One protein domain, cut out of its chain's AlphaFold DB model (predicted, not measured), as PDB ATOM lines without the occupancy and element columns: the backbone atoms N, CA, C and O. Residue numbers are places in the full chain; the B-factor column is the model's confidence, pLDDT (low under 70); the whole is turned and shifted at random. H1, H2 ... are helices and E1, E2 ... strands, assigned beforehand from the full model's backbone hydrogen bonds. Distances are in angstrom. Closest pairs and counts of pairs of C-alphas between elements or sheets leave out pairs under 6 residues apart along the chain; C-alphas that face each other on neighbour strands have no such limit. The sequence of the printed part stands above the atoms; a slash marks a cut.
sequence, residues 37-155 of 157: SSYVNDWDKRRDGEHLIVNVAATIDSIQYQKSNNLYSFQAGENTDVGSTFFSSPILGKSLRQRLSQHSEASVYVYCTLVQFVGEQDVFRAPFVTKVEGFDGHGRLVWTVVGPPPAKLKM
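What this domain is: This is residues 37 to 155 of the 157 residues of an uncharacterized protein of Acidobacteria bacterium (UniProt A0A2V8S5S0). One strongly twisted sheet of eight strands curls round a single helix, H1; the long hairpin of E5 and E6 makes the longest axis, and the shorter strands E2, E3 and E4 fold over H1 from one side while E6 and E7 pass it on another. E1 runs beside part of E5, and little E8 pairs near that strand's far end. The printed part has 119 residues, with eight named strands and one named helix, H1, which comes between E4 and E5 along the chain; the class is mostly strand, and the branched sheet is mixed, with E4 and E6 parallel, E5 and E8 parallel, and its other neighbour pairs antiparallel. It is compact, with a radius of gyration of the C-alphas of 14.1 A, yet elongated, spanning 45 by 28 by 25 A.

Where its parts are: Begin at Ser 37: residues 37 to 50 hold no named element. Find C-alpha 51 at (7.199, -44.680, 7.748), where E1 starts, running to residue 56. Then come E2, residues 60 to 66, E3, residues 71 to 76, and E4, residues 85 to 88. H1, residues 90 to 100, is 15.4 A long. E5, residues 107 to 118, is 32.6 A long and bends by 55 degrees at C-alpha 114, at (2.071, -42.329, 11.175). E6, residues 123 to 135, is the longest strand at 35.2 A. E7 holds residues 141 to 146, and E8, residues 152 to 154, ends at C-alpha 154, at (-7.459, -45.977, 21.344).

How they stand to each other: Start with the sheet at E5 and E6, an antiparallel hairpin; look at N 113 and O 128, 2.7 A apart. On the other side of E5 from E6 lie antiparallel E1, with N 52 and O 112 at 2.8 A, and parallel E8, with N 153 and O 116 at 2.9 A. E6 has staggered pairing: E4 is its parallel neighbour beside residues 128 to 129, with N 129 and O 87 at 2.7 A, and E7 its antiparallel one beside residues 130 to 135, with N 132 and O 145 at 2.8 A. E2, E3 and E4 form a meander, each strand the antiparallel neighbour of the one before, as do E5, E6 and E7; N 64 and O 73 are 2.9 A apart, N 74 and O 86 also 2.9 A. H1 is on the sheet: the C-alphas of Tyr 72 and Gly 93, the closest of E3 and H1, are 5.5 A apart, and those of Leu 92 and Val 146, the closest of H1 and E7, 5.8 A. In H1 every O i to N i+4 pair is within hydrogen-bond range. E2 and E7 are apart.

The domain as a whole: The farthest C-alphas, of Gln 121 and His 138, are 47.7 A apart. The printed part has no cut, and no link is long. Mean pLDDT of the printed part is 74.0; residues under 70 include 37 to 59 and 76 to 84.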
ATOM      1  N   SER A  37       5.420 -30.815  11.476       54.72
ATOM      2  CA  SER A  37       4.276 -29.927  11.236       54.72
ATOM      3  C   SER A  37       3.469 -30.271   9.984       54.72
ATOM      4  O   SER A  37       2.311 -29.890   9.900       54.72
ATOM      5  N   SER A  38       4.059 -30.969   9.011       56.00
ATOM      6  CA  SER A  38       3.331 -31.434   7.832       56.00
ATOM      7  C   SER A  38       2.299 -32.507   8.206       56.00
ATOM      8  O   SER A  38       1.236 -32.565   7.600       56.00
ATOM      9  N   TYR A  39       2.583 -33.336   9.214       55.44
ATOM     10  CA  TYR A  39       1.784 -34.519   9.563       55.44
ATOM     11  C   TYR A  39       0.833 -34.306  10.743       55.44
ATOM     12  O   TYR A  39      -0.146 -35.039  10.890       55.44
ATOM     13  N   VAL A  40       1.129 -33.334  11.606       53.12
ATOM     14  CA  VAL A  40       0.241 -32.957  12.706       53.12
ATOM     15  C   VAL A  40      -0.991 -32.281  12.107       53.12
ATOM     16  O   VAL A  40      -0.865 -31.291  11.395       53.12
ATOM     17  N   ASN A  41      -2.181 -32.802  12.412       51.97
ATOM     18  CA  ASN A  41      -3.455 -32.321  11.863       51.97
ATOM     19  C   ASN A  41      -3.605 -32.500  10.338       51.97
ATOM     20  O   ASN A  41      -4.262 -31.689   9.687       51.97
ATOM     21  N   ASP A  42      -3.069 -33.578   9.752       50.88
ATOM     22  CA  ASP A  42      -3.431 -33.961   8.379       50.88
ATOM     23  C   ASP A  42      -4.843 -34.567   8.349       50.88
ATOM     24  O   ASP A  42      -5.066 -35.722   8.728       50.88
ATOM     25  N   TRP A  43      -5.811 -33.746   7.947       48.22
ATOM     26  CA  TRP A  43      -7.226 -34.107   7.921       48.22
ATOM     27  C   TRP A  43      -7.651 -34.795   6.620       48.22
ATOM     28  O   TRP A  43      -8.799 -35.222   6.552       48.22
ATOM     29  N   ASP A  44      -6.788 -34.930   5.599       49.72
ATOM     30  CA  ASP A  44      -7.337 -35.226   4.267       49.72
ATOM     31  C   ASP A  44      -6.485 -36.081   3.308       49.72
ATOM     32  O   ASP A  44      -7.057 -36.581   2.339       49.72
ATOM     33  N   LYS A  45      -5.159 -36.296   3.477       52.00
ATOM     34  CA  LYS A  45      -4.379 -36.905   2.353       52.00
ATOM     35  C   LYS A  45      -3.285 -37.951   2.638       52.00
ATOM     36  O   LYS A  45      -2.794 -38.528   1.664       52.00
ATOM     37  N   ARG A  46      -2.932 -38.294   3.884       56.06
ATOM     38  CA  ARG A  46      -1.906 -39.333   4.182       56.06
ATOM     39  C   ARG A  46      -2.464 -40.689   4.638       56.06
ATOM     40  O   ARG A  46      -3.544 -40.764   5.221       56.06
ATOM     41  N   ARG A  47      -1.732 -41.777   4.342       63.22
ATOM     42  CA  ARG A  47      -2.144 -43.179   4.594       63.22
ATOM     43  C   ARG A  47      -1.542 -43.689   5.905       63.22
ATOM     44  O   ARG A  47      -0.343 -43.559   6.124       63.22
ATOM     45  N   ASP A  48      -2.361 -44.306   6.755       63.44
ATOM     46  CA  ASP A  48      -1.893 -44.945   7.991       63.44
ATOM     47  C   ASP A  48      -0.777 -45.967   7.699       63.44
ATOM     48  O   ASP A  48      -0.831 -46.689   6.698       63.44
ATOM     49  N   GLY A  49       0.237 -46.035   8.567       61.81
ATOM     50  CA  GLY A  49       1.383 -46.935   8.388       61.81
ATOM     51  C   GLY A  49       2.521 -46.384   7.520       61.81
ATOM     52  O   GLY A  49       3.478 -47.105   7.250       61.81
ATOM     53  N   GLU A  50       2.459 -45.119   7.100       69.31
ATOM     54  CA  GLU A  50       3.586 -44.439   6.455       69.31
ATOM     55  C   GLU A  50       4.776 -44.315   7.422       69.31
ATOM     56  O   GLU A  50       4.626 -43.854   8.557       69.31
ATOM     57  N   HIS A  51       5.960 -44.749   6.978       66.19
ATOM     58  CA  HIS A  51       7.199 -44.680   7.748       66.19
ATOM     59  C   HIS A  51       7.944 -43.383   7.447       66.19
ATOM     60  O   HIS A  51       8.149 -43.049   6.283       66.19
ATOM     61  N   LEU A  52       8.419 -42.710   8.490       64.31
ATOM     62  CA  LEU A  52       9.159 -41.461   8.378       64.31
ATOM     63  C   LEU A  52      10.381 -41.452   9.302       64.31
ATOM     64  O   LEU A  52      10.430 -42.145  10.322       64.31
ATOM     65  N   ILE A  53      11.377 -40.649   8.943       58.34
ATOM     66  CA  ILE A  53      12.582 -40.450   9.747       58.34
ATOM     67  C   ILE A  53      12.685 -38.959  10.026       58.34
ATOM     68  O   ILE A  53      12.920 -38.159   9.125       58.34
ATOM     69  N   VAL A  54      12.493 -38.589  11.287       60.81
ATOM     70  CA  VAL A  54      12.683 -37.223  11.759       60.81
ATOM     71  C   VAL A  54      14.111 -37.105  12.265       60.81
ATOM     72  O   VAL A  54      14.492 -37.693  13.280       60.81
ATOM     73  N   ASN A  55      14.911 -36.325  11.545       56.44
ATOM     74  CA  ASN A  55      16.183 -35.868  12.075       56.44
ATOM     75  C   ASN A  55      15.895 -34.760  13.086       56.44
ATOM     76  O   ASN A  55      15.587 -33.628  12.708       56.44
ATOM     77  N   VAL A  56      15.943 -35.104  14.368       56.97
ATOM     78  CA  VAL A  56      15.863 -34.112  15.429       56.97
ATOM     79  C   VAL A  56      17.294 -33.690  15.740       56.97
ATOM     80  O   VAL A  56      18.069 -34.434  16.326       56.97
ATOM     81  N   ALA A  57      17.653 -32.476  15.330       42.66
ATOM     82  CA  ALA A  57      18.997 -31.929  15.523       42.66
ATOM     83  C   ALA A  57      19.349 -31.628  17.001       42.66
ATOM     84  O   ALA A  57      20.454 -31.169  17.272       42.66
ATOM     85  N   ALA A  58      18.435 -31.872  17.948       54.16
ATOM     86  CA  ALA A  58      18.600 -31.594  19.372       54.16
ATOM     87  C   ALA A  58      18.034 -32.727  20.249       54.16
ATOM     88  O   ALA A  58      17.261 -33.572  19.792       54.16
ATOM     89  N   THR A  59      18.477 -32.748  21.504       63.44
ATOM     90  CA  THR A  59      18.201 -33.761  22.529       63.44
ATOM     91  C   THR A  59      16.710 -34.012  22.769       63.44
ATOM     92  O   THR A  59      15.849 -33.179  22.496       63.44
ATOM     93  N   ILE A  60      16.393 -35.197  23.301       71.12
ATOM     94  CA  ILE A  60      15.071 -35.465  23.875       71.12
ATOM     95  C   ILE A  60      15.065 -34.866  25.281       71.12
ATOM     96  O   ILE A  60      15.692 -35.417  26.186       71.12
ATOM     97  N   ASP A  61      14.366 -33.750  25.455       69.81
ATOM     98  CA  ASP A  61      14.429 -32.931  26.671       69.81
ATOM     99  C   ASP A  61      13.541 -33.480  27.788       69.81
ATOM    100  O   ASP A  61      13.842 -33.338  28.975       69.81
ATOM    101  N   SER A  62      12.441 -34.150  27.430       76.38
ATOM    102  CA  SER A  62      11.588 -34.812  28.414       76.38
ATOM    103  C   SER A  62      10.916 -36.072  27.879       76.38
ATOM    104  O   SER A  62      10.583 -36.186  26.700       76.38
ATOM    105  N   ILE A  63      10.703 -37.033  28.785       80.69
ATOM    106  CA  ILE A  63       9.954 -38.269  28.545       80.69
ATOM    107  C   ILE A  63       8.927 -38.428  29.665       80.69
ATOM    108  O   ILE A  63       9.292 -38.563  30.836       80.69
ATOM    109  N   GLN A  64       7.644 -38.462  29.309       85.25
ATOM    110  CA  GLN A  64       6.532 -38.587  30.251       85.25
ATOM    111  C   GLN A  64       5.663 -39.798  29.921       85.25
ATOM    112  O   GLN A  64       5.368 -40.080  28.761       85.25
ATOM    113  N   TYR A  65       5.244 -40.522  30.959       85.62
ATOM    114  CA  TYR A  65       4.323 -41.644  30.816       85.62
ATOM    115  C   TYR A  65       2.877 -41.175  30.988       85.62
ATOM    116  O   TYR A  65       2.501 -40.681  32.052       85.62
ATOM    117  N   GLN A  66       2.054 -41.386  29.966       83.88
ATOM    118  CA  GLN A  66       0.625 -41.101  29.983       83.88
ATOM    119  C   GLN A  66      -0.139 -42.349  30.421       83.88
ATOM    120  O   GLN A  66      -0.427 -43.244  29.623       83.88
ATOM    121  N   LYS A  67      -0.462 -42.421  31.717       79.56
ATOM    122  CA  LYS A  67      -1.086 -43.607  32.323       79.56
ATOM    123  C   LYS A  67      -2.454 -43.945  31.722       79.56
ATOM    124  O   LYS A  67      -2.736 -45.125  31.558       79.56
ATOM    125  N   SER A  68      -3.269 -42.941  31.391       76.88
ATOM    126  CA  SER A  68      -4.603 -43.127  30.798       76.88
ATOM    127  C   SER A  68      -4.540 -43.826  29.442       76.88
ATOM    128  O   SER A  68      -5.335 -44.720  29.179       76.88
ATOM    129  N   ASN A  69      -3.552 -43.484  28.616       75.12
ATOM    130  CA  ASN A  69      -3.417 -44.012  27.257       75.12
ATOM    131  C   ASN A  69      -2.438 -45.188  27.155       75.12
ATOM    132  O   ASN A  69      -2.347 -45.818  26.107       75.12
ATOM    133  N   ASN A  70      -1.709 -45.494  28.234       82.06
ATOM    134  CA  ASN A  70      -0.622 -46.473  28.249       82.06
ATOM    135  C   ASN A  70       0.421 -46.191  27.149       82.06
ATOM    136  O   ASN A  70       0.844 -47.085  26.416       82.06
ATOM    137  N   LEU A  71       0.828 -44.925  27.033       85.00
ATOM    138  CA  LEU A  71       1.791 -44.441  26.043       85.00
ATOM    139  C   LEU A  71       2.855 -43.572  26.709       85.00
ATOM    140  O   LEU A  71       2.663 -43.066  27.814       85.00
ATOM    141  N   TYR A  72       3.972 -43.378  26.020       85.44
ATOM    142  CA  TYR A  72       4.921 -42.323  26.356       85.44
ATOM    143  C   TYR A  72       4.779 -41.165  25.384       85.44
ATOM    144  O   TYR A  72       4.666 -41.397  24.182       85.44
ATOM    145  N   SER A  73       4.849 -39.941  25.899       83.69
ATOM    146  CA  SER A  73       5.099 -38.744  25.104       83.69
ATOM    147  C   SER A  73       6.496 -38.223  25.387       83.69
ATOM    148  O   SER A  73       6.977 -38.293  26.523       83.69
ATOM    149  N   PHE A  74       7.146 -37.695  24.366       80.69
ATOM    150  CA  PHE A  74       8.448 -37.071  24.511       80.69
ATOM    151  C   PHE A  74       8.533 -35.800  23.701       80.69
ATOM    152  O   PHE A  74       7.928 -35.696  22.635       80.69
ATOM    153  N   GLN A  75       9.280 -34.854  24.248       76.75
ATOM    154  CA  GLN A  75       9.493 -33.548  23.660       76.75
ATOM    155  C   GLN A  75      10.946 -33.439  23.224       76.75
ATOM    156  O   GLN A  75      11.842 -33.811  23.987       76.75
ATOM    157  N   ALA A  76      11.167 -32.964  22.004       68.50
ATOM    158  CA  ALA A  76      12.504 -32.761  21.477       68.50
ATOM    159  C   ALA A  76      12.712 -31.300  21.045       68.50
ATOM    160  O   ALA A  76      11.972 -30.786  20.200       68.50
ATOM    161  N   GLY A  77      13.723 -30.651  21.623       62.66
ATOM    162  CA  GLY A  77      14.068 -29.249  21.403       62.66
ATOM    163  C   GLY A  77      13.339 -28.251  22.317       62.66
ATOM    164  O   GLY A  77      12.266 -28.515  22.859       62.66
ATOM    165  N   GLU A  78      13.911 -27.043  22.404       52.22
ATOM    166  CA  GLU A  78      13.459 -25.948  23.284       52.22
ATOM    167  C   GLU A  78      12.117 -25.309  22.874       52.22
ATOM    168  O   GLU A  78      11.496 -24.607  23.672       52.22
ATOM    169  N   ASN A  79      11.639 -25.543  21.645       45.69
ATOM    170  CA  ASN A  79      10.405 -24.938  21.150       45.69
ATOM    171  C   ASN A  79       9.181 -25.798  21.486       45.69
ATOM    172  O   ASN A  79       9.041 -26.938  21.053       45.69
ATOM    173  N   THR A  80       8.244 -25.201  22.220       45.75
ATOM    174  CA  THR A  80       6.942 -25.753  22.630       45.75
ATOM    175  C   THR A  80       5.931 -25.881  21.485       45.75
ATOM    176  O   THR A  80       4.727 -25.952  21.732       45.75
ATOM    177  N   ASP A  81       6.384 -25.888  20.232       44.88
ATOM    178  CA  ASP A  81       5.496 -26.114  19.101       44.88
ATOM    179  C   ASP A  81       4.999 -27.564  19.108       44.88
ATOM    180  O   ASP A  81       5.710 -28.511  19.456       44.88
ATOM    181  N   VAL A  82       3.764 -27.755  18.636       44.78
ATOM    182  CA  VAL A  82       3.134 -29.077  18.452       44.78
ATOM    183  C   VAL A  82       4.014 -30.008  17.585       44.78
ATOM    184  O   VAL A  82       3.900 -31.229  17.652       44.78
ATOM    185  N   GLY A  83       4.955 -29.432  16.825       52.94
ATOM    186  CA  GLY A  83       5.976 -30.102  16.019       52.94
ATOM    187  C   GLY A  83       7.146 -30.752  16.777       52.94
ATOM    188  O   GLY A  83       8.022 -31.303  16.113       52.94
ATOM    189  N   SER A  84       7.172 -30.716  18.111       62.34
ATOM    190  CA  SER A  84       8.247 -31.309  18.929       62.34
ATOM    191  C   SER A  84       7.791 -32.461  19.825       62.34
ATOM    192  O   SER A  84       8.622 -33.044  20.521       62.34
ATOM    193  N   THR A  85       6.496 -32.797  19.827       74.00
ATOM    194  CA  THR A  85       5.958 -33.893  20.647       74.00
ATOM    195  C   THR A  85       5.772 -35.159  19.824       74.00
ATOM    196  O   THR A  85       5.135 -35.158  18.773       74.00
ATOM    197  N   PHE A  86       6.270 -36.267  20.353       77.75
ATOM    198  CA  PHE A  86       6.173 -37.583  19.747       77.75
ATOM    199  C   PHE A  86       5.555 -38.581  20.722       77.75
ATOM    200  O   PHE A  86       5.749 -38.473  21.936       77.75
ATOM    201  N   PHE A  87       4.870 -39.596  20.197       84.81
ATOM    202  CA  PHE A  87       4.302 -40.684  20.995       84.81
ATOM    203  C   PHE A  87       5.085 -41.978  20.798       84.81
ATOM    204  O   PHE A  87       5.620 -42.210  19.723       84.81
ATOM    205  N   SER A  88       5.148 -42.857  21.796       88.88
ATOM    206  CA  SER A  88       5.672 -44.216  21.604       88.88
ATOM    207  C   SER A  88       5.054 -45.248  22.535       88.88
ATOM    208  O   SER A  88       4.356 -44.934  23.505       88.88
ATOM    209  N   SER A  89       5.354 -46.510  22.230       89.56
ATOM    210  CA  SER A  89       4.954 -47.649  23.045       89.56
ATOM    211  C   SER A  89       5.642 -47.628  24.418       89.56
ATOM    212  O   SER A  89       6.774 -47.151  24.543       89.56
ATOM    213  N   PRO A  90       5.026 -48.232  25.453       88.75
ATOM    214  CA  PRO A  90       5.657 -48.401  26.760       88.75
ATOM    215  C   PRO A  90       7.023 -49.085  26.725       88.75
ATOM    216  O   PRO A  90       7.876 -48.776  27.554       88.75
ATOM    217  N   ILE A  91       7.222 -50.017  25.789       89.75
ATOM    218  CA  ILE A  91       8.483 -50.747  25.627       89.75
ATOM    219  C   ILE A  91       9.583 -49.774  25.196       89.75
ATOM    220  O   ILE A  91      10.595 -49.660  25.888       89.75
ATOM    221  N   LEU A  92       9.350 -49.015  24.119       90.94
ATOM    222  CA  LEU A  92      10.318 -48.035  23.626       90.94
ATOM    223  C   LEU A  92      10.577 -46.948  24.665       90.94
ATOM    224  O   LEU A  92      11.733 -46.693  24.996       90.94
ATOM    225  N   GLY A  93       9.521 -46.342  25.215       88.94
ATOM    226  CA  GLY A  93       9.646 -45.225  26.152       88.94
ATOM    227  C   GLY A  93      10.439 -45.575  27.414       88.94
ATOM    228  O   GLY A  93      11.283 -44.791  27.849       88.94
ATOM    229  N   LYS A  94      10.246 -46.781  27.970       89.88
ATOM    230  CA  LYS A  94      11.032 -47.261  29.120       89.88
ATOM    231  C   LYS A  94      12.505 -47.451  28.766       89.88
ATOM    232  O   LYS A  94      13.368 -46.945  29.484       89.88
ATOM    233  N   SER A  95      12.789 -48.156  27.670       89.50
ATOM    234  CA  SER A  95      14.165 -48.413  27.233       89.50
ATOM    235  C   SER A  95      14.901 -47.119  26.895       89.50
ATOM    236  O   SER A  95      16.052 -46.949  27.286       89.50
ATOM    237  N   LEU A  96      14.229 -46.179  26.232       87.19
ATOM    238  CA  LEU A  96      14.792 -44.881  25.885       87.19
ATOM    239  C   LEU A  96      15.089 -44.037  27.127       87.19
ATOM    240  O   LEU A  96      16.195 -43.521  27.254       87.19
ATOM    241  N   ARG A  97      14.156 -43.962  28.085       86.44
ATOM    242  CA  ARG A  97      14.380 -43.259  29.359       86.44
ATOM    243  C   ARG A  97      15.593 -43.809  30.109       86.44
ATOM    244  O   ARG A  97      16.379 -43.036  30.647       86.44
ATOM    245  N   GLN A  98      15.763 -45.132  30.120       85.94
ATOM    246  CA  GLN A  98      16.944 -45.760  30.706       85.94
ATOM    247  C   GLN A  98      18.224 -45.366  29.953       85.94
ATOM    248  O   GLN A  98      19.203 -44.996  30.594       85.94
ATOM    249  N   ARG A  99      18.217 -45.382  28.612       85.75
ATOM    250  CA  ARG A  99      19.386 -44.994  27.802       85.75
ATOM    251  C   ARG A  99      19.810 -43.548  28.033       85.75
ATOM    252  O   ARG A  99      20.981 -43.313  28.311       85.75
ATOM    253  N   LEU A 100      18.864 -42.612  28.001       79.50
ATOM    254  CA  LEU A 100      19.149 -41.190  28.219       79.50
ATOM    255  C   LEU A 100      19.663 -40.897  29.637       79.50
ATOM    256  O   LEU A 100      20.418 -39.955  29.830       79.50
ATOM    257  N   SER A 101      19.310 -41.718  30.634       78.56
ATOM    258  CA  SER A 101      19.866 -41.575  31.989       78.56
ATOM    259  C   SER A 101      21.325 -42.037  32.123       78.56
ATOM    260  O   SER A 101      21.961 -41.751  33.133       78.56
ATOM    261  N   GLN A 102      21.844 -42.778  31.138       77.50
ATOM    262  CA  GLN A 102      23.154 -43.435  31.197       77.50
ATOM    263  C   GLN A 102      24.192 -42.813  30.256       77.50
ATOM    264  O   GLN A 102      25.387 -43.029  30.454       77.50
ATOM    265  N   HIS A 103      23.760 -42.063  29.240       68.19
ATOM    266  CA  HIS A 103      24.624 -41.573  28.169       68.19
ATOM    267  C   HIS A 103      24.269 -40.134  27.779       68.19
ATOM    268  O   HIS A 103      23.094 -39.782  27.703       68.19
ATOM    269  N   SER A 104      25.294 -39.323  27.504       68.31
ATOM    270  CA  SER A 104      25.158 -38.001  26.885       68.31
ATOM    271  C   SER A 104      25.597 -38.123  25.430       68.31
ATOM    272  O   SER A 104      26.782 -38.326  25.166       68.31
ATOM    273  N   GLU A 105      24.643 -38.081  24.501       70.19
ATOM    274  CA  GLU A 105      24.911 -38.181  23.063       70.19
ATOM    275  C   GLU A 105      24.949 -36.803  22.411       70.19
ATOM    276  O   GLU A 105      24.284 -35.872  22.866       70.19
ATOM    277  N   ALA A 106      25.693 -36.686  21.310       65.75
ATOM    278  CA  ALA A 106      25.776 -35.436  20.564       65.75
ATOM    279  C   ALA A 106      24.546 -35.209  19.675       65.75
ATOM    280  O   ALA A 106      24.169 -34.066  19.431       65.75
ATOM    281  N   SER A 107      23.923 -36.282  19.173       75.00
ATOM    282  CA  SER A 107      22.704 -36.189  18.360       75.00
ATOM    283  C   SER A 107      21.873 -37.472  18.394       75.00
ATOM    284  O   SER A 107      22.368 -38.545  18.752       75.00
ATOM    285  N   VAL A 108      20.593 -37.360  18.030       79.50
ATOM    286  CA  VAL A 108      19.635 -38.470  18.038       79.50
ATOM    287  C   VAL A 108      18.789 -38.454  16.767       79.50
ATOM    288  O   VAL A 108      18.232 -37.424  16.401       79.50
ATOM    289  N   TYR A 109      18.624 -39.605  16.116       80.12
ATOM    290  CA  TYR A 109      17.666 -39.777  15.019       80.12
ATOM    291  C   TYR A 109      16.419 -40.504  15.505       80.12
ATOM    292  O   TYR A 109      16.502 -41.553  16.150       80.12
ATOM    293  N   VAL A 110      15.250 -39.958  15.170       80.19
ATOM    294  CA  VAL A 110      13.949 -40.463  15.608       80.19
ATOM    295  C   VAL A 110      13.190 -40.990  14.397       80.19
ATOM    296  O   VAL A 110      12.948 -40.286  13.424       80.19
ATOM    297  N   TYR A 111      12.798 -42.253  14.453       83.50
ATOM    298  CA  TYR A 111      12.081 -42.938  13.390       83.50
ATOM    299  C   TYR A 111      10.639 -43.128  13.824       83.50
ATOM    300  O   TYR A 111      10.369 -43.748  14.859       83.50
ATOM    301  N   CYS A 112       9.714 -42.636  13.012       79.88
ATOM    302  CA  CYS A 112       8.298 -42.677  13.316       79.88
ATOM    303  C   CYS A 112       7.521 -43.454  12.252       79.88
ATOM    304  O   CYS A 112       7.962 -43.681  11.129       79.88
ATOM    305  N   THR A 113       6.325 -43.864  12.628       78.94
ATOM    306  CA  THR A 113       5.269 -44.313  11.737       78.94
ATOM    307  C   THR A 113       4.055 -43.441  12.012       78.94
ATOM    308  O   THR A 113       3.786 -43.107  13.168       78.94
ATOM    309  N   LEU A 114       3.326 -43.042  10.979       76.06
ATOM    310  CA  LEU A 114       2.071 -42.329  11.175       76.06
ATOM    311  C   LEU A 114       1.023 -43.310  11.709       76.06
ATOM    312  O   LEU A 114       0.805 -44.367  11.107       76.06
ATOM    313  N   VAL A 115       0.392 -42.969  12.834       74.00
ATOM    314  CA  VAL A 115      -0.672 -43.786  13.432       74.00
ATOM    315  C   VAL A 115      -1.928 -42.967  13.646       74.00
ATOM    316  O   VAL A 115      -1.882 -41.765  13.922       74.00
ATOM    317  N   GLN A 116      -3.053 -43.663  13.567       76.25
ATOM    318  CA  GLN A 116      -4.356 -43.109  13.872       76.25
ATOM    319  C   GLN A 116      -4.651 -43.242  15.372       76.25
ATOM    320  O   GLN A 116      -4.686 -44.350  15.919       76.25
ATOM    321  N   PHE A 117      -4.912 -42.109  16.016       73.50
ATOM    322  CA  PHE A 117      -5.481 -42.012  17.353       73.50
ATOM    323  C   PHE A 117      -6.990 -41.851  17.228       73.50
ATOM    324  O   PHE A 117      -7.485 -40.986  16.504       73.50
ATOM    325  N   VAL A 118      -7.727 -42.723  17.905       77.06
ATOM    326  CA  VAL A 118      -9.190 -42.715  17.887       77.06
ATOM    327  C   VAL A 118      -9.689 -42.374  19.279       77.06
ATOM    328  O   VAL A 118      -9.534 -43.177  20.207       77.06
ATOM    329  N   GLY A 119     -10.229 -41.162  19.391       74.56
ATOM    330  CA  GLY A 119     -10.984 -40.682  20.537       74.56
ATOM    331  C   GLY A 119     -12.457 -41.072  20.433       74.56
ATOM    332  O   GLY A 119     -12.861 -41.843  19.559       74.56
ATOM    333  N   GLU A 120     -13.267 -40.562  21.358       72.94
ATOM    334  CA  GLU A 120     -14.708 -40.839  21.376       72.94
ATOM    335  C   GLU A 120     -15.468 -40.084  20.281       72.94
ATOM    336  O   GLU A 120     -16.447 -40.600  19.745       72.94
ATOM    337  N   GLN A 121     -15.016 -38.874  19.944       71.69
ATOM    338  CA  GLN A 121     -15.703 -37.962  19.020       71.69
ATOM    339  C   GLN A 121     -14.855 -37.608  17.796       71.69
ATOM    340  O   GLN A 121     -15.373 -37.096  16.806       71.69
ATOM    341  N   ASP A 122     -13.557 -37.890  17.854       72.38
ATOM    342  CA  ASP A 122     -12.576 -37.438  16.890       72.38
ATOM    343  C   ASP A 122     -11.557 -38.528  16.540       72.38
ATOM    344  O   ASP A 122     -11.289 -39.487  17.271       72.38
ATOM    345  N   VAL A 123     -10.990 -38.365  15.352       70.12
ATOM    346  CA  VAL A 123      -9.871 -39.152  14.866       70.12
ATOM    347  C   VAL A 123      -8.796 -38.168  14.463       70.12
ATOM    348  O   VAL A 123      -9.022 -37.333  13.589       70.12
ATOM    349  N   PHE A 124      -7.615 -38.303  15.051       69.56
ATOM    350  CA  PHE A 124      -6.449 -37.542  14.630       69.56
ATOM    351  C   PHE A 124      -5.290 -38.486  14.332       69.56
ATOM    352  O   PHE A 124      -5.222 -39.612  14.827       69.56
ATOM    353  N   ARG A 125      -4.373 -38.041  13.479       73.94
ATOM    354  CA  ARG A 125      -3.149 -38.776  13.164       73.94
ATOM    355  C   ARG A 125      -1.972 -38.049  13.774       73.94
ATOM    356  O   ARG A 125      -1.915 -36.822  13.728       73.94
ATOM    357  N   ALA A 126      -1.047 -38.808  14.344       73.12
ATOM    358  CA  ALA A 126       0.192 -38.244  14.849       73.12
ATOM    359  C   ALA A 126       1.368 -39.211  14.645       73.12
ATOM    360  O   ALA A 126       1.171 -40.428  14.540       73.12
ATOM    361  N   PRO A 127       2.602 -38.690  14.578       75.75
ATOM    362  CA  PRO A 127       3.807 -39.503  14.500       75.75
ATOM    363  C   PRO A 127       3.986 -40.373  15.751       75.75
ATOM    364  O   PRO A 127       3.985 -39.885  16.885       75.75
ATOM    365  N   PHE A 128       4.184 -41.670  15.533       81.06
ATOM    366  CA  PHE A 128       4.453 -42.655  16.573       81.06
ATOM    367  C   PHE A 128       5.823 -43.276  16.390       81.06
ATOM    368  O   PHE A 128       6.143 -43.814  15.338       81.06
ATOM    369  N   VAL A 129       6.638 -43.249  17.424       86.00
ATOM    370  CA  VAL A 129       8.041 -43.613  17.328       86.00
ATOM    371  C   VAL A 129       8.229 -45.099  17.493       86.00
ATOM    372  O   VAL A 129       7.696 -45.738  18.402       86.00
ATOM    373  N   THR A 130       9.007 -45.630  16.563       87.94
ATOM    374  CA  THR A 130       9.283 -47.052  16.393       87.94
ATOM    375  C   THR A 130      10.760 -47.345  16.581       87.94
ATOM    376  O   THR A 130      11.108 -48.454  16.979       87.94
ATOM    377  N   LYS A 131      11.637 -46.361  16.355       89.31
ATOM    378  CA  LYS A 131      13.070 -46.497  16.598       89.31
ATOM    379  C   LYS A 131      13.709 -45.157  16.952       89.31
ATOM    380  O   LYS A 131      13.298 -44.113  16.463       89.31
ATOM    381  N   VAL A 132      14.729 -45.203  17.799       87.00
ATOM    382  CA  VAL A 132      15.591 -44.071  18.136       87.00
ATOM    383  C   VAL A 132      17.042 -44.530  18.065       87.00
ATOM    384  O   VAL A 132      17.370 -45.608  18.562       87.00
ATOM    385  N   GLU A 133      17.896 -43.727  17.447       88.94
ATOM    386  CA  GLU A 133      19.330 -43.979  17.292       88.94
ATOM    387  C   GLU A 133      20.125 -42.826  17.897       88.94
ATOM    388  O   GLU A 133      19.837 -41.673  17.592       88.94
ATOM    389  N   GLY A 134      21.105 -43.130  18.747       86.06
ATOM    390  CA  GLY A 134      22.004 -42.136  19.338       86.06
ATOM    391  C   GLY A 134      23.375 -42.157  18.681       86.06
ATOM    392  O   GLY A 134      23.919 -43.238  18.424       86.06
ATOM    393  N   PHE A 135      23.927 -40.974  18.424       84.94
ATOM    394  CA  PHE A 135      25.210 -40.796  17.758       84.94
ATOM    395  C   PHE A 135      26.177 -39.959  18.599       84.94
ATOM    396  O   PHE A 135      25.795 -38.944  19.194       84.94
ATOM    397  N   ASP A 136      27.450 -40.354  18.570       85.12
ATOM    398  CA  ASP A 136      28.529 -39.613  19.218       85.12
ATOM    399  C   ASP A 136      28.880 -38.312  18.464       85.12
ATOM    400  O   ASP A 136      28.376 -38.029  17.373       85.12
ATOM    401  N   GLY A 137      29.785 -37.505  19.027       80.81
ATOM    402  CA  GLY A 137      30.254 -36.250  18.417       80.81
ATOM    403  C   GLY A 137      31.010 -36.410  17.088       80.81
ATOM    404  O   GLY A 137      31.356 -35.411  16.459       80.81
ATOM    405  N   HIS A 138      31.262 -37.645  16.648       85.88
ATOM    406  CA  HIS A 138      31.860 -37.977  15.355       85.88
ATOM    407  C   HIS A 138      30.836 -38.552  14.365       85.88
ATOM    408  O   HIS A 138      31.219 -38.977  13.272       85.88
ATOM    409  N   GLY A 139      29.549 -38.582  14.730       81.62
ATOM    410  CA  GLY A 139      28.473 -39.119  13.901       81.62
ATOM    411  C   GLY A 139      28.443 -40.648  13.838       81.62
ATOM    412  O   GLY A 139      27.874 -41.205  12.898       81.62
ATOM    413  N   ARG A 140      29.060 -41.353  14.795       87.44
ATOM    414  CA  ARG A 140      29.003 -42.822  14.864       87.44
ATOM    415  C   ARG A 140      27.800 -43.258  15.682       87.44
ATOM    416  O   ARG A 140      27.575 -42.740  16.768       87.44
ATOM    417  N   LEU A 141      27.063 -44.245  15.177       88.75
ATOM    418  CA  LEU A 141      25.954 -44.866  15.901       88.75
ATOM    419  C   LEU A 141      26.478 -45.587  17.151       88.75
ATOM    420  O   LEU A 141      27.276 -46.518  17.035       88.75
ATOM    421  N   VAL A 142      25.998 -45.188  18.328       89.62
ATOM    422  CA  VAL A 142      26.401 -45.760  19.626       89.62
ATOM    423  C   VAL A 142      25.348 -46.734  20.147       89.62
ATOM    424  O   VAL A 142      25.680 -47.784  20.701       89.62
ATOM    425  N   TRP A 143      24.066 -46.423  19.955       90.00
ATOM    426  CA  TRP A 143      22.972 -47.277  20.411       90.00
ATOM    427  C   TRP A 143      21.702 -47.106  19.590       90.00
ATOM    428  O   TRP A 143      21.483 -46.110  18.903       90.00
ATOM    429  N   THR A 144      20.821 -48.094  19.732       91.69
ATOM    430  CA  THR A 144      19.487 -48.100  19.139       91.69
ATOM    431  C   THR A 144      18.465 -48.572  20.169       91.69
ATOM    432  O   THR A 144      18.707 -49.527  20.912       91.69
ATOM    433  N   VAL A 145      17.302 -47.928  20.193       91.19
ATOM    434  CA  VAL A 145      16.104 -48.390  20.902       91.19
ATOM    435  C   VAL A 145      15.000 -48.599  19.875       91.19
ATOM    436  O   VAL A 145      14.775 -47.733  19.040       91.19
ATOM    437  N   VAL A 146      14.310 -49.738  19.932       91.75
ATOM    438  CA  VAL A 146      13.234 -50.100  18.996       91.75
ATOM    439  C   VAL A 146      11.970 -50.444  19.777       91.75
ATOM    440  O   VAL A 146      12.038 -50.989  20.879       91.75
ATOM    441  N   GLY A 147      10.814 -50.134  19.203       88.31
ATOM    442  CA  GLY A 147       9.501 -50.450  19.738       88.31
ATOM    443  C   GLY A 147       8.547 -50.922  18.649       88.31
ATOM    444  O   GLY A 147       8.709 -50.560  17.482       88.31
ATOM    445  N   PRO A 148       7.535 -51.721  19.016       86.12
ATOM    446  CA  PRO A 148       6.541 -52.182  18.060       86.12
ATOM    447  C   PRO A 148       5.678 -51.010  17.551       86.12
ATOM    448  O   PRO A 148       5.218 -50.204  18.369       86.12
ATOM    449  N   PRO A 149       5.418 -50.921  16.232       79.25
ATOM    450  CA  PRO A 149       4.431 -50.000  15.687       79.25
ATOM    451  C   PRO A 149       3.004 -50.541  15.895       79.25
ATOM    452  O   PRO A 149       2.728 -51.688  15.539       79.25
ATOM    453  N   PRO A 150       2.065 -49.741  16.421       74.31
ATOM    454  CA  PRO A 150       0.641 -50.025  16.331       74.31
ATOM    455  C   PRO A 150       0.066 -49.462  15.022       74.31
ATOM    456  O   PRO A 150       0.470 -48.396  14.575       74.31
ATOM    457  N   ALA A 151      -0.921 -50.138  14.429       65.50
ATOM    458  CA  ALA A 151      -1.673 -49.577  13.298       65.50
ATOM    459  C   ALA A 151      -2.705 -48.522  13.751       65.50
ATOM    460  O   ALA A 151      -2.997 -47.572  13.031       65.50
ATOM    461  N   LYS A 152      -3.256 -48.691  14.960       70.56
ATOM    462  CA  LYS A 152      -4.281 -47.828  15.557       70.56
ATOM    463  C   LYS A 152      -4.136 -47.810  17.077       70.56
ATOM    464  O   LYS A 152      -3.842 -48.846  17.677       70.56
ATOM    465  N   LEU A 153      -4.379 -46.654  17.689       74.88
ATOM    466  CA  LEU A 153      -4.377 -46.458  19.138       74.88
ATOM    467  C   LEU A 153      -5.726 -45.911  19.598       74.88
ATOM    468  O   LEU A 153      -6.276 -44.994  18.992       74.88
ATOM    469  N   LYS A 154      -6.261 -46.488  20.676       77.62
ATOM    470  CA  LYS A 154      -7.459 -45.977  21.344       77.62
ATOM    471  C   LYS A 154      -7.017 -45.113  22.519       77.62
ATOM    472  O   LYS A 154      -6.266 -45.596  23.364       77.62
ATOM    473  N   MET A 155      -7.466 -43.865  22.544       72.75
ATOM    474  CA  MET A 155      -7.218 -42.956  23.663       72.75
ATOM    475  C   MET A 155      -8.319 -43.148  24.707       72.75
ATOM    476  O   MET A 155      -9.497 -43.223  24.353       72.75
TER     477      MET A 155